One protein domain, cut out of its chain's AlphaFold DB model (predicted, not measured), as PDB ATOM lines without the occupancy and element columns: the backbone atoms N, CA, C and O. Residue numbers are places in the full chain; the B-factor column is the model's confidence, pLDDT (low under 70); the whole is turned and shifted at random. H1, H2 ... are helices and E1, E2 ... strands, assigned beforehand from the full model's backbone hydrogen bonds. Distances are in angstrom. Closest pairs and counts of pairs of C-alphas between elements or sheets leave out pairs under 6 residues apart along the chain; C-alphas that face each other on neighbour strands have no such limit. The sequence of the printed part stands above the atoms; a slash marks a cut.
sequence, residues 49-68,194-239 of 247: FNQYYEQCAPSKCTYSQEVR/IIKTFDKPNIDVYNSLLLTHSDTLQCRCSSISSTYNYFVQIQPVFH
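Overview. This is residues 49 to 68 and 194 to 239 of the 247 residues of the protein "Hypothetical protein" of Adineta steineri (UniProt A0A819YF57). Look first for a small wall of three antiparallel strands, E2, E1 and E3, with the helix H2 packed over one of its faces and running along the strands, and with the shorter helix H1 at the end of the sheet where E1 begins and E3 ends. From E3 the chain leads away through residues 222 to 231 to the strand E4, and residues 233 to 239 stick out as a free arm that makes much of the length. The printed part has 66 residues, with two named helices and four named strands in the order H1, E1, E2, H2, E3, E4; the sheet's order is E2, E1, E3, and the class is mixed, helices and strands. The whole is loose, with a radius of gyration of the C-alphas of 15.1 A, and the C-alphas span 58 by 27 by 18 A.

Arrangement. Begin with the inner strand of the sheet, E1, residues 58 to 67. On one side of it is the edge strand E2, residues 194 to 199, antiparallel at 159 degrees between directions; look at N 61 and O 198, 2.8 A apart, and N 194 and O 65, 2.9 A apart, both within hydrogen-bond range. On the other side is the edge strand E3, residues 218 to 221, antiparallel to E1 at 171 degrees, with N 59 and O 220 at 2.8 A and N 218 and O 62 at 2.8 A, again within hydrogen-bond range. Now turn to H2, residues 203 to 213, which is on the sheet at a height over the sheet of 9.9 A. It lies over E1 and runs along the strands, at 24 degrees to E1 on the local plane; the closest C-alphas of the two are those of Tyr 63 and His 213, 6.8 A apart. E2, H2 and E3 form a split strand-helix-strand unit, two strands that run the same way with a helix between them in the chain and E1 between them in the sheet; its crossover is right-handed. H1, residues 49 to 56, only grazes the sheet, with its residues 53 to 56; its closest C-alpha to E3 is that of Cys 56, 4.5 A from that of Cys 221. H1 and H2 are close but not clearly touching, about perpendicular at 76 degrees, with the C-alphas of Tyr 53 and Ile 203 closest at 7.4 A. E4, residues 232 to 238, pairs with no named strand and is apart from H1, H2, E1, E2 and E3. In H1 and H2 every O i to N i+4 pair is within hydrogen-bond range.

Along the chain. Find C-alpha 58 at (-26.008, -95.796, -78.108); from there E1 runs 25.6 A to C-alpha 67 at (-6.306, -109.627, -69.397). E2, from Ile 194 to Asp 199, covers 16.5 A, and E3, from Gln 218 to Cys 221, covers 9.9 A. H2 runs 14.8 A from Ile 203 to His 213, and H1 runs 10.2 A from Phe 49 to Cys 56. E4 runs 19.0 A from Val 232 to C-alpha 238 at (-16.350, -70.051, -103.496).

Size, cuts and confidence. The two C-alphas farthest apart are those of Arg 68 and His 239, at 57.9 A. Residues 69 to 193 are not printed, and across this cut C-alphas 68 and 194 are 9.9 A apart. Of the links that are printed whole, H1 to E1, E2 to H2 and H2 to E3 are tight, and E3 to E4, with 10 residues, is short. The mean pLDDT of the printed part is 90.2, and no printed residue is under 70.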
ATOM      1  N   PHE A  49     -20.241 -84.327 -84.588       88.62
ATOM      2  CA  PHE A  49     -20.202 -85.586 -83.840       88.62
ATOM      3  C   PHE A  49     -21.278 -85.661 -82.745       88.62
ATOM      4  O   PHE A  49     -21.889 -86.711 -82.566       88.62
ATOM      5  N   ASN A  50     -21.564 -84.553 -82.055       89.06
ATOM      6  CA  ASN A  50     -22.568 -84.529 -80.987       89.06
ATOM      7  C   ASN A  50     -23.975 -84.823 -81.531       89.06
ATOM      8  O   ASN A  50     -24.666 -85.680 -80.993       89.06
ATOM      9  N   GLN A  51     -24.362 -84.200 -82.651       90.38
ATOM     10  CA  GLN A  51     -25.657 -84.450 -83.298       90.38
ATOM     11  C   GLN A  51     -25.767 -85.886 -83.836       90.38
ATOM     12  O   GLN A  51     -26.828 -86.506 -83.747       90.38
ATOM     13  N   TYR A  52     -24.666 -86.453 -84.342       89.50
ATOM     14  CA  TYR A  52     -24.601 -87.874 -84.694       89.50
ATOM     15  C   TYR A  52     -24.767 -88.779 -83.460       89.50
ATOM     16  O   TYR A  52     -25.523 -89.750 -83.504       89.50
ATOM     17  N   TYR A  53     -24.107 -88.458 -82.343       89.75
ATOM     18  CA  TYR A  53     -24.184 -89.223 -81.096       89.75
ATOM     19  C   TYR A  53     -25.596 -89.205 -80.493       89.75
ATOM     20  O   TYR A  53     -26.103 -90.251 -80.085       89.75
ATOM     21  N   GLU A  54     -26.260 -88.046 -80.501       88.75
ATOM     22  CA  GLU A  54     -27.650 -87.870 -80.066       88.75
ATOM     23  C   GLU A  54     -28.633 -88.695 -80.910       88.75
ATOM     24  O   GLU A  54     -29.492 -89.375 -80.350       88.75
ATOM     25  N   GLN A  55     -28.482 -88.714 -82.242       89.56
ATOM     26  CA  GLN A  55     -29.313 -89.547 -83.128       89.56
ATOM     27  C   GLN A  55     -29.008 -91.042 -83.004       89.56
ATOM     28  O   GLN A  55     -29.920 -91.869 -83.053       89.56
ATOM     29  N   CYS A  56     -27.736 -91.409 -82.836       89.94
ATOM     30  CA  CYS A  56     -27.315 -92.786 -82.598       89.94
ATOM     31  C   CYS A  56     -27.871 -93.314 -81.265       89.94
ATOM     32  O   CYS A  56     -28.309 -94.465 -81.208       89.94
ATOM     33  N   ALA A  57     -27.869 -92.486 -80.211       89.81
ATOM     34  CA  ALA A  57     -28.335 -92.803 -78.860       89.81
ATOM     35  C   ALA A  57     -27.880 -94.209 -78.406       89.81
ATOM     36  O   ALA A  57     -28.708 -95.124 -78.319       89.81
ATOM     37  N   PRO A  58     -26.567 -94.449 -78.203       92.31
ATOM     38  CA  PRO A  58     -26.008 -95.796 -78.108       92.31
ATOM     39  C   PRO A  58     -26.662 -96.634 -77.002       92.31
ATOM     40  O   PRO A  58     -26.527 -96.363 -75.814       92.31
ATOM     41  N   SER A  59     -27.345 -97.704 -77.411       92.88
ATOM     42  CA  SER A  59     -28.029 -98.649 -76.522       92.88
ATOM     43  C   SER A  59     -27.049 -99.363 -75.589       92.88
ATOM     44  O   SER A  59     -27.309 -99.510 -74.393       92.88
ATOM     45  N   LYS A  60     -25.903 -99.784 -76.137       93.81
ATOM     46  CA  LYS A  60     -24.837-100.505 -75.441       93.81
ATOM     47  C   LYS A  60     -23.506-100.277 -76.150       93.81
ATOM     48  O   LYS A  60     -23.415-100.464 -77.364       93.81
ATOM     49  N   CYS A  61     -22.474 -99.935 -75.387       94.50
ATOM     50  CA  CYS A  61     -21.083 -99.962 -75.829       94.50
ATOM     51  C   CYS A  61     -20.338-101.110 -75.146       94.50
ATOM     52  O   CYS A  61     -20.587-101.445 -73.985       94.50
ATOM     53  N   THR A  62     -19.414-101.726 -75.869       95.25
ATOM     54  CA  THR A  62     -18.593-102.834 -75.390       95.25
ATOM     55  C   THR A  62     -17.177-102.681 -75.906       95.25
ATOM     56  O   THR A  62     -17.007-102.369 -77.079       95.25
ATOM     57  N   TYR A  63     -16.175-102.949 -75.075       94.00
ATOM     58  CA  TYR A  63     -14.789-103.057 -75.528       94.00
ATOM     59  C   TYR A  63     -14.196-104.387 -75.072       94.00
ATOM     60  O   TYR A  63     -14.567-104.917 -74.018       94.00
ATOM     61  N   SER A  64     -13.293-104.945 -75.875       92.06
ATOM     62  CA  SER A  64     -12.501-106.110 -75.491       92.06
ATOM     63  C   SER A  64     -11.158-105.662 -74.918       92.06
ATOM     64  O   SER A  64     -10.511-104.752 -75.434       92.06
ATOM     65  N   GLN A  65     -10.745-106.296 -73.825       89.25
ATOM     66  CA  GLN A  65      -9.463-106.059 -73.174       89.25
ATOM     67  C   GLN A  65      -8.733-107.389 -73.013       89.25
ATOM     68  O   GLN A  65      -9.309-108.367 -72.529       89.25
ATOM     69  N   GLU A  66      -7.459-107.433 -73.397       85.12
ATOM     70  CA  GLU A  66      -6.589-108.551 -73.048       85.12
ATOM     71  C   GLU A  66      -6.205-108.477 -71.573       85.12
ATOM     72  O   GLU A  66      -5.525-107.555 -71.124       85.12
ATOM     73  N   VAL A  67      -6.632-109.480 -70.811       78.69
ATOM     74  CA  VAL A  67      -6.306-109.627 -69.397       78.69
ATOM     75  C   VAL A  67      -5.422-110.860 -69.247       78.69
ATOM     76  O   VAL A  67      -5.811-111.980 -69.594       78.69
ATOM     77  N   ARG A  68      -4.199-110.669 -68.739       71.69
ATOM     78  CA  ARG A  68      -3.337-111.796 -68.356       71.69
ATOM     79  C   ARG A  68      -4.005-112.560 -67.216       71.69
ATOM     80  O   ARG A  68      -4.606-111.961 -66.329       71.69
ATOM     81  N   ILE A 194     -11.366-110.401 -72.330       87.19
ATOM     82  CA  ILE A 194     -12.569-110.129 -71.536       87.19
ATOM     83  C   ILE A 194     -13.315-108.964 -72.186       87.19
ATOM     84  O   ILE A 194     -12.723-107.930 -72.484       87.19
ATOM     85  N   ILE A 195     -14.621-109.126 -72.400       90.81
ATOM     86  CA  ILE A 195     -15.492-108.066 -72.919       90.81
ATOM     87  C   ILE A 195     -16.094-107.311 -71.731       90.81
ATOM     88  O   ILE A 195     -16.735-107.911 -70.866       90.81
ATOM     89  N   LYS A 196     -15.899-105.992 -71.691       91.81
ATOM     90  CA  LYS A 196     -16.588-105.080 -70.770       91.81
ATOM     91  C   LYS A 196     -17.803-104.480 -71.469       91.81
ATOM     92  O   LYS A 196     -17.781-104.276 -72.681       91.81
ATOM     93  N   THR A 197     -18.868-104.205 -70.717       93.12
ATOM     94  CA  THR A 197     -20.144-103.732 -71.271       93.12
ATOM     95  C   THR A 197     -20.705-102.552 -70.492       93.12
ATOM     96  O   THR A 197     -20.821-102.636 -69.273       93.12
ATOM     97  N   PHE A 198     -21.117-101.509 -71.207       93.31
ATOM     98  CA  PHE A 198     -21.731-100.297 -70.674       93.31
ATOM     99  C   PHE A 198     -23.059-100.074 -71.395       93.31
ATOM    100  O   PHE A 198     -23.090 -99.913 -72.614       93.31
ATOM    101  N   ASP A 199     -24.159-100.104 -70.651       93.00
ATOM    102  CA  ASP A 199     -25.504 -99.881 -71.179       93.00
ATOM    103  C   ASP A 199     -25.842 -98.386 -71.106       93.00
ATOM    104  O   ASP A 199     -25.658 -97.770 -70.058       93.00
ATOM    105  N   LYS A 200     -26.305 -97.808 -72.222       90.12
ATOM    106  CA  LYS A 200     -26.643 -96.377 -72.379       90.12
ATOM    107  C   LYS A 200     -25.600 -95.389 -71.804       90.12
ATOM    108  O   LYS A 200     -25.936 -94.601 -70.917       90.12
ATOM    109  N   PRO A 201     -24.333 -95.411 -72.266       91.88
ATOM    110  CA  PRO A 201     -23.325 -94.456 -71.810       91.88
ATOM    111  C   PRO A 201     -23.670 -93.016 -72.220       91.88
ATOM    112  O   PRO A 201     -24.249 -92.782 -73.277       91.88
ATOM    113  N   ASN A 202     -23.263 -92.053 -71.390       91.38
ATOM    114  CA  ASN A 202     -23.237 -90.632 -71.744       91.38
ATOM    115  C   ASN A 202     -22.047 -90.325 -72.682       91.38
ATOM    116  O   ASN A 202     -21.060 -91.067 -72.692       91.38
ATOM    117  N   ILE A 203     -22.098 -89.206 -73.411       90.38
ATOM    118  CA  ILE A 203     -21.069 -88.803 -74.379       90.38
ATOM    119  C   ILE A 203     -19.673 -88.669 -73.746       90.38
ATOM    120  O   ILE A 203     -18.700 -89.131 -74.332       90.38
ATOM    121  N   ASP A 204     -19.558 -88.185 -72.507       91.62
ATOM    122  CA  ASP A 204     -18.272 -88.090 -71.789       91.62
ATOM    123  C   ASP A 204     -17.681 -89.470 -71.442       91.62
ATOM    124  O   ASP A 204     -16.464 -89.689 -71.483       91.62
ATOM    125  N   VAL A 205     -18.554 -90.437 -71.141       91.69
ATOM    126  CA  VAL A 205     -18.170 -91.837 -70.896       91.69
ATOM    127  C   VAL A 205     -17.742 -92.490 -72.209       91.69
ATOM    128  O   VAL A 205     -16.753 -93.215 -72.239       91.69
ATOM    129  N   TYR A 206     -18.428 -92.195 -73.313       91.88
ATOM    130  CA  TYR A 206     -17.989 -92.627 -74.637       91.88
ATOM    131  C   TYR A 206     -16.635 -92.012 -75.023       91.88
ATOM    132  O   TYR A 206     -15.746 -92.752 -75.428       91.88
ATOM    133  N   ASN A 207     -16.438 -90.705 -74.836       92.56
ATOM    134  CA  ASN A 207     -15.199 -90.005 -75.185       92.56
ATOM    135  C   ASN A 207     -13.993 -90.553 -74.401       92.56
ATOM    136  O   ASN A 207     -12.948 -90.835 -74.983       92.56
ATOM    137  N   SER A 208     -14.141 -90.778 -73.091       93.69
ATOM    138  CA  SER A 208     -13.085 -91.385 -72.264       93.69
ATOM    139  C   SER A 208     -12.809 -92.853 -72.622       93.69
ATOM    140  O   SER A 208     -11.649 -93.274 -72.638       93.69
ATOM    141  N   LEU A 209     -13.838 -93.629 -72.987       93.00
ATOM    142  CA  LEU A 209     -13.658 -94.981 -73.523       93.00
ATOM    143  C   LEU A 209     -12.958 -94.977 -74.889       93.00
ATOM    144  O   LEU A 209     -12.076 -95.805 -75.099       93.00
ATOM    145  N   LEU A 210     -13.302 -94.046 -75.785       92.88
ATOM    146  CA  LEU A 210     -12.716 -93.907 -77.121       92.88
ATOM    147  C   LEU A 210     -11.228 -93.543 -77.046       92.88
ATOM    148  O   LEU A 210     -10.423 -94.150 -77.741       92.88
ATOM    149  N   LEU A 211     -10.853 -92.626 -76.148       94.06
ATOM    150  CA  LEU A 211      -9.456 -92.244 -75.897       94.06
ATOM    151  C   LEU A 211      -8.592 -93.379 -75.317       94.06
ATOM    152  O   LEU A 211      -7.371 -93.317 -75.417       94.06
ATOM    153  N   THR A 212      -9.206 -94.388 -74.688       92.25
ATOM    154  CA  THR A 212      -8.484 -95.451 -73.958       92.25
ATOM    155  C   THR A 212      -8.549 -96.818 -74.654       92.25
ATOM    156  O   THR A 212      -7.692 -97.668 -74.426       92.25
ATOM    157  N   HIS A 213      -9.572 -97.053 -75.481       93.44
ATOM    158  CA  HIS A 213      -9.885 -98.351 -76.092       93.44
ATOM    159  C   HIS A 213     -10.387 -98.212 -77.545       93.44
ATOM    160  O   HIS A 213     -11.200 -99.025 -77.987       93.44
ATOM    161  N   SER A 214      -9.937 -97.187 -78.281       92.00
ATOM    162  CA  SER A 214     -10.303 -96.898 -79.684       92.00
ATOM    163  C   SER A 214     -10.413 -98.141 -80.566       92.00
ATOM    164  O   SER A 214     -11.380 -98.309 -81.303       92.00
ATOM    165  N   ASP A 215      -9.434 -99.031 -80.438       92.06
ATOM    166  CA  ASP A 215      -9.191-100.152 -81.343       92.06
ATOM    167  C   ASP A 215     -10.182-101.310 -81.135       92.06
ATOM    168  O   ASP A 215     -10.343-102.171 -82.002       92.06
ATOM    169  N   THR A 216     -10.844-101.355 -79.970       93.69
ATOM    170  CA  THR A 216     -11.758-102.439 -79.576       93.69
ATOM    171  C   THR A 216     -13.140-101.966 -79.125       93.69
ATOM    172  O   THR A 216     -14.015-102.802 -78.878       93.69
ATOM    173  N   LEU A 217     -13.370-100.653 -79.028       94.50
ATOM    174  CA  LEU A 217     -14.653-100.067 -78.651       94.50
ATOM    175  C   LEU A 217     -15.686-100.219 -79.777       94.50
ATOM    176  O   LEU A 217     -15.565 -99.647 -80.856       94.50
ATOM    177  N   GLN A 218     -16.762-100.946 -79.489       93.31
ATOM    178  CA  GLN A 218     -17.903-101.141 -80.378       93.31
ATOM    179  C   GLN A 218     -19.184-100.668 -79.690       93.31
ATOM    180  O   GLN A 218     -19.528-101.140 -78.605       93.31
ATOM    181  N   CYS A 219     -19.915 -99.753 -80.323       91.81
ATOM    182  CA  CYS A 219     -21.175 -99.214 -79.816       91.81
ATOM    183  C   CYS A 219     -22.330 -99.543 -80.762       91.81
ATOM    184  O   CYS A 219     -22.210 -99.395 -81.975       91.81
ATOM    185  N   ARG A 220     -23.464 -99.971 -80.203       92.25
ATOM    186  CA  ARG A 220     -24.705-100.208 -80.949       92.25
ATOM    187  C   ARG A 220     -25.633 -99.013 -80.783       92.25
ATOM    188  O   ARG A 220     -26.159 -98.815 -79.687       92.25
ATOM    189  N   CYS A 221     -25.865 -98.250 -81.846       90.75
ATOM    190  CA  CYS A 221     -26.922 -97.239 -81.864       90.75
ATOM    191  C   CYS A 221     -28.287 -97.866 -81.510       90.75
ATOM    192  O   CYS A 221     -28.524 -99.041 -81.797       90.75
ATOM    193  N   SER A 222     -29.170 -97.105 -80.858       90.12
ATOM    194  CA  SER A 222     -30.587 -97.482 -80.724       90.12
ATOM    195  C   SER A 222     -31.336 -97.257 -82.043       90.12
ATOM    196  O   SER A 222     -32.240 -98.019 -82.377       90.12
ATOM    197  N   SER A 223     -30.926 -96.241 -82.804       85.81
ATOM    198  CA  SER A 223     -31.430 -95.935 -84.146       85.81
ATOM    199  C   SER A 223     -30.660 -96.730 -85.203       85.81
ATOM    200  O   SER A 223     -29.430 -96.718 -85.215       85.81
ATOM    201  N   ILE A 224     -31.372 -97.413 -86.106       79.75
ATOM    202  CA  ILE A 224     -30.774 -98.209 -87.199       79.75
ATOM    203  C   ILE A 224     -30.467 -97.334 -88.432       79.75
ATOM    204  O   ILE A 224     -29.603 -97.668 -89.239       79.75
ATOM    205  N   SER A 225     -31.138 -96.190 -88.560       84.06
ATOM    206  CA  SER A 225     -30.949 -95.198 -89.619       84.06
ATOM    207  C   SER A 225     -30.987 -93.783 -89.039       84.06
ATOM    208  O   SER A 225     -31.625 -93.539 -88.016       84.06
ATOM    209  N   SER A 226     -30.295 -92.846 -89.687       82.88
ATOM    210  CA  SER A 226     -30.320 -91.417 -89.352       82.88
ATOM    211  C   SER A 226     -30.244 -90.576 -90.628       82.88
ATOM    212  O   SER A 226     -29.634 -90.985 -91.619       82.88
ATOM    213  N   THR A 227     -30.893 -89.412 -90.631       85.62
ATOM    214  CA  THR A 227     -30.885 -88.506 -91.785       85.62
ATOM    215  C   THR A 227     -29.596 -87.689 -91.791       85.62
ATOM    216  O   THR A 227     -29.332 -86.950 -90.846       85.62
ATOM    217  N   TYR A 228     -28.817 -87.779 -92.873       84.56
ATOM    218  CA  TYR A 228     -27.510 -87.115 -92.988       84.56
ATOM    219  C   TYR A 228     -27.545 -85.606 -92.691       84.56
ATOM    220  O   TYR A 228     -26.630 -85.104 -92.047       84.56
ATOM    221  N   ASN A 229     -28.607 -84.881 -93.073       85.88
ATOM    222  CA  ASN A 229     -28.687 -83.431 -92.844       85.88
ATOM    223  C   ASN A 229     -28.776 -83.018 -91.359       85.88
ATOM    224  O   ASN A 229     -28.671 -81.831 -91.066       85.88
ATOM    225  N   TYR A 230     -28.980 -83.963 -90.434       87.88
ATOM    226  CA  TYR A 230     -29.014 -83.681 -88.999       87.88
ATOM    227  C   TYR A 230     -27.608 -83.489 -88.404       87.88
ATOM    228  O   TYR A 230     -27.452 -82.787 -87.411       87.88
ATOM    229  N   PHE A 231     -26.587 -84.113 -89.002       90.06
ATOM    230  CA  PHE A 231     -25.212 -84.123 -88.488       90.06
ATOM    231  C   PHE A 231     -24.135 -83.858 -89.557       90.06
ATOM    232  O   PHE A 231     -22.954 -83.798 -89.218       90.06
ATOM    233  N   VAL A 232     -24.516 -83.683 -90.826       91.19
ATOM    234  CA  VAL A 232     -23.633 -83.265 -91.926       91.19
ATOM    235  C   VAL A 232     -24.213 -82.029 -92.598       91.19
ATOM    236  O   VAL A 232     -25.296 -82.076 -93.183       91.19
ATOM    237  N   GLN A 233     -23.468 -80.926 -92.557       91.81
ATOM    238  CA  GLN A 233     -23.775 -79.719 -93.314       91.81
ATOM    239  C   GLN A 233     -22.836 -79.616 -94.517       91.81
ATOM    240  O   GLN A 233     -21.617 -79.601 -94.366       91.81
ATOM    241  N   ILE A 234     -23.409 -79.502 -95.714       90.00
ATOM    242  CA  ILE A 234     -22.655 -79.196 -96.933       90.00
ATOM    243  C   ILE A 234     -22.536 -77.671 -97.051       90.00
ATOM    244  O   ILE A 234     -23.550 -76.970 -97.021       90.00
ATOM    245  N   GLN A 235     -21.313 -77.160 -97.181       91.44
ATOM    246  CA  GLN A 235     -21.016 -75.736 -97.340       91.44
ATOM    247  C   GLN A 235     -20.183 -75.514 -98.620       91.44
ATOM    248  O   GLN A 235     -19.124 -76.128 -98.756       91.44
ATOM    249  N   PRO A 236     -20.629 -74.672 -99.572       90.88
ATOM    250  CA  PRO A 236     -19.842 -74.348-100.760       90.88
ATOM    251  C   PRO A 236     -18.657 -73.439-100.413       90.88
ATOM    252  O   PRO A 236     -18.824 -72.410 -99.755       90.88
ATOM    253  N   VAL A 237     -17.476 -73.793-100.912       92.06
ATOM    254  CA  VAL A 237     -16.298 -72.923-100.964       92.06
ATOM    255  C   VAL A 237     -16.318 -72.204-102.310       92.06
ATOM    256  O   VAL A 237     -16.388 -72.849-103.357       92.06
ATOM    257  N   PHE A 238     -16.286 -70.871-102.285       91.75
ATOM    258  CA  PHE A 238     -16.350 -70.051-103.496       91.75
ATOM    259  C   PHE A 238     -14.967 -69.556-103.932       91.75
ATOM    260  O   PHE A 238     -14.163 -69.149-103.090       91.75
ATOM    261  N   HIS A 239     -14.730 -69.509-105.243       89.31
ATOM    262  CA  HIS A 239     -13.581 -68.834-105.842       89.31
ATOM    263  C   HIS A 239     -13.582 -67.341-105.479       89.31
ATOM    264  O   HIS A 239     -14.621 -66.675-105.539       89.31
TER     265      HIS A 239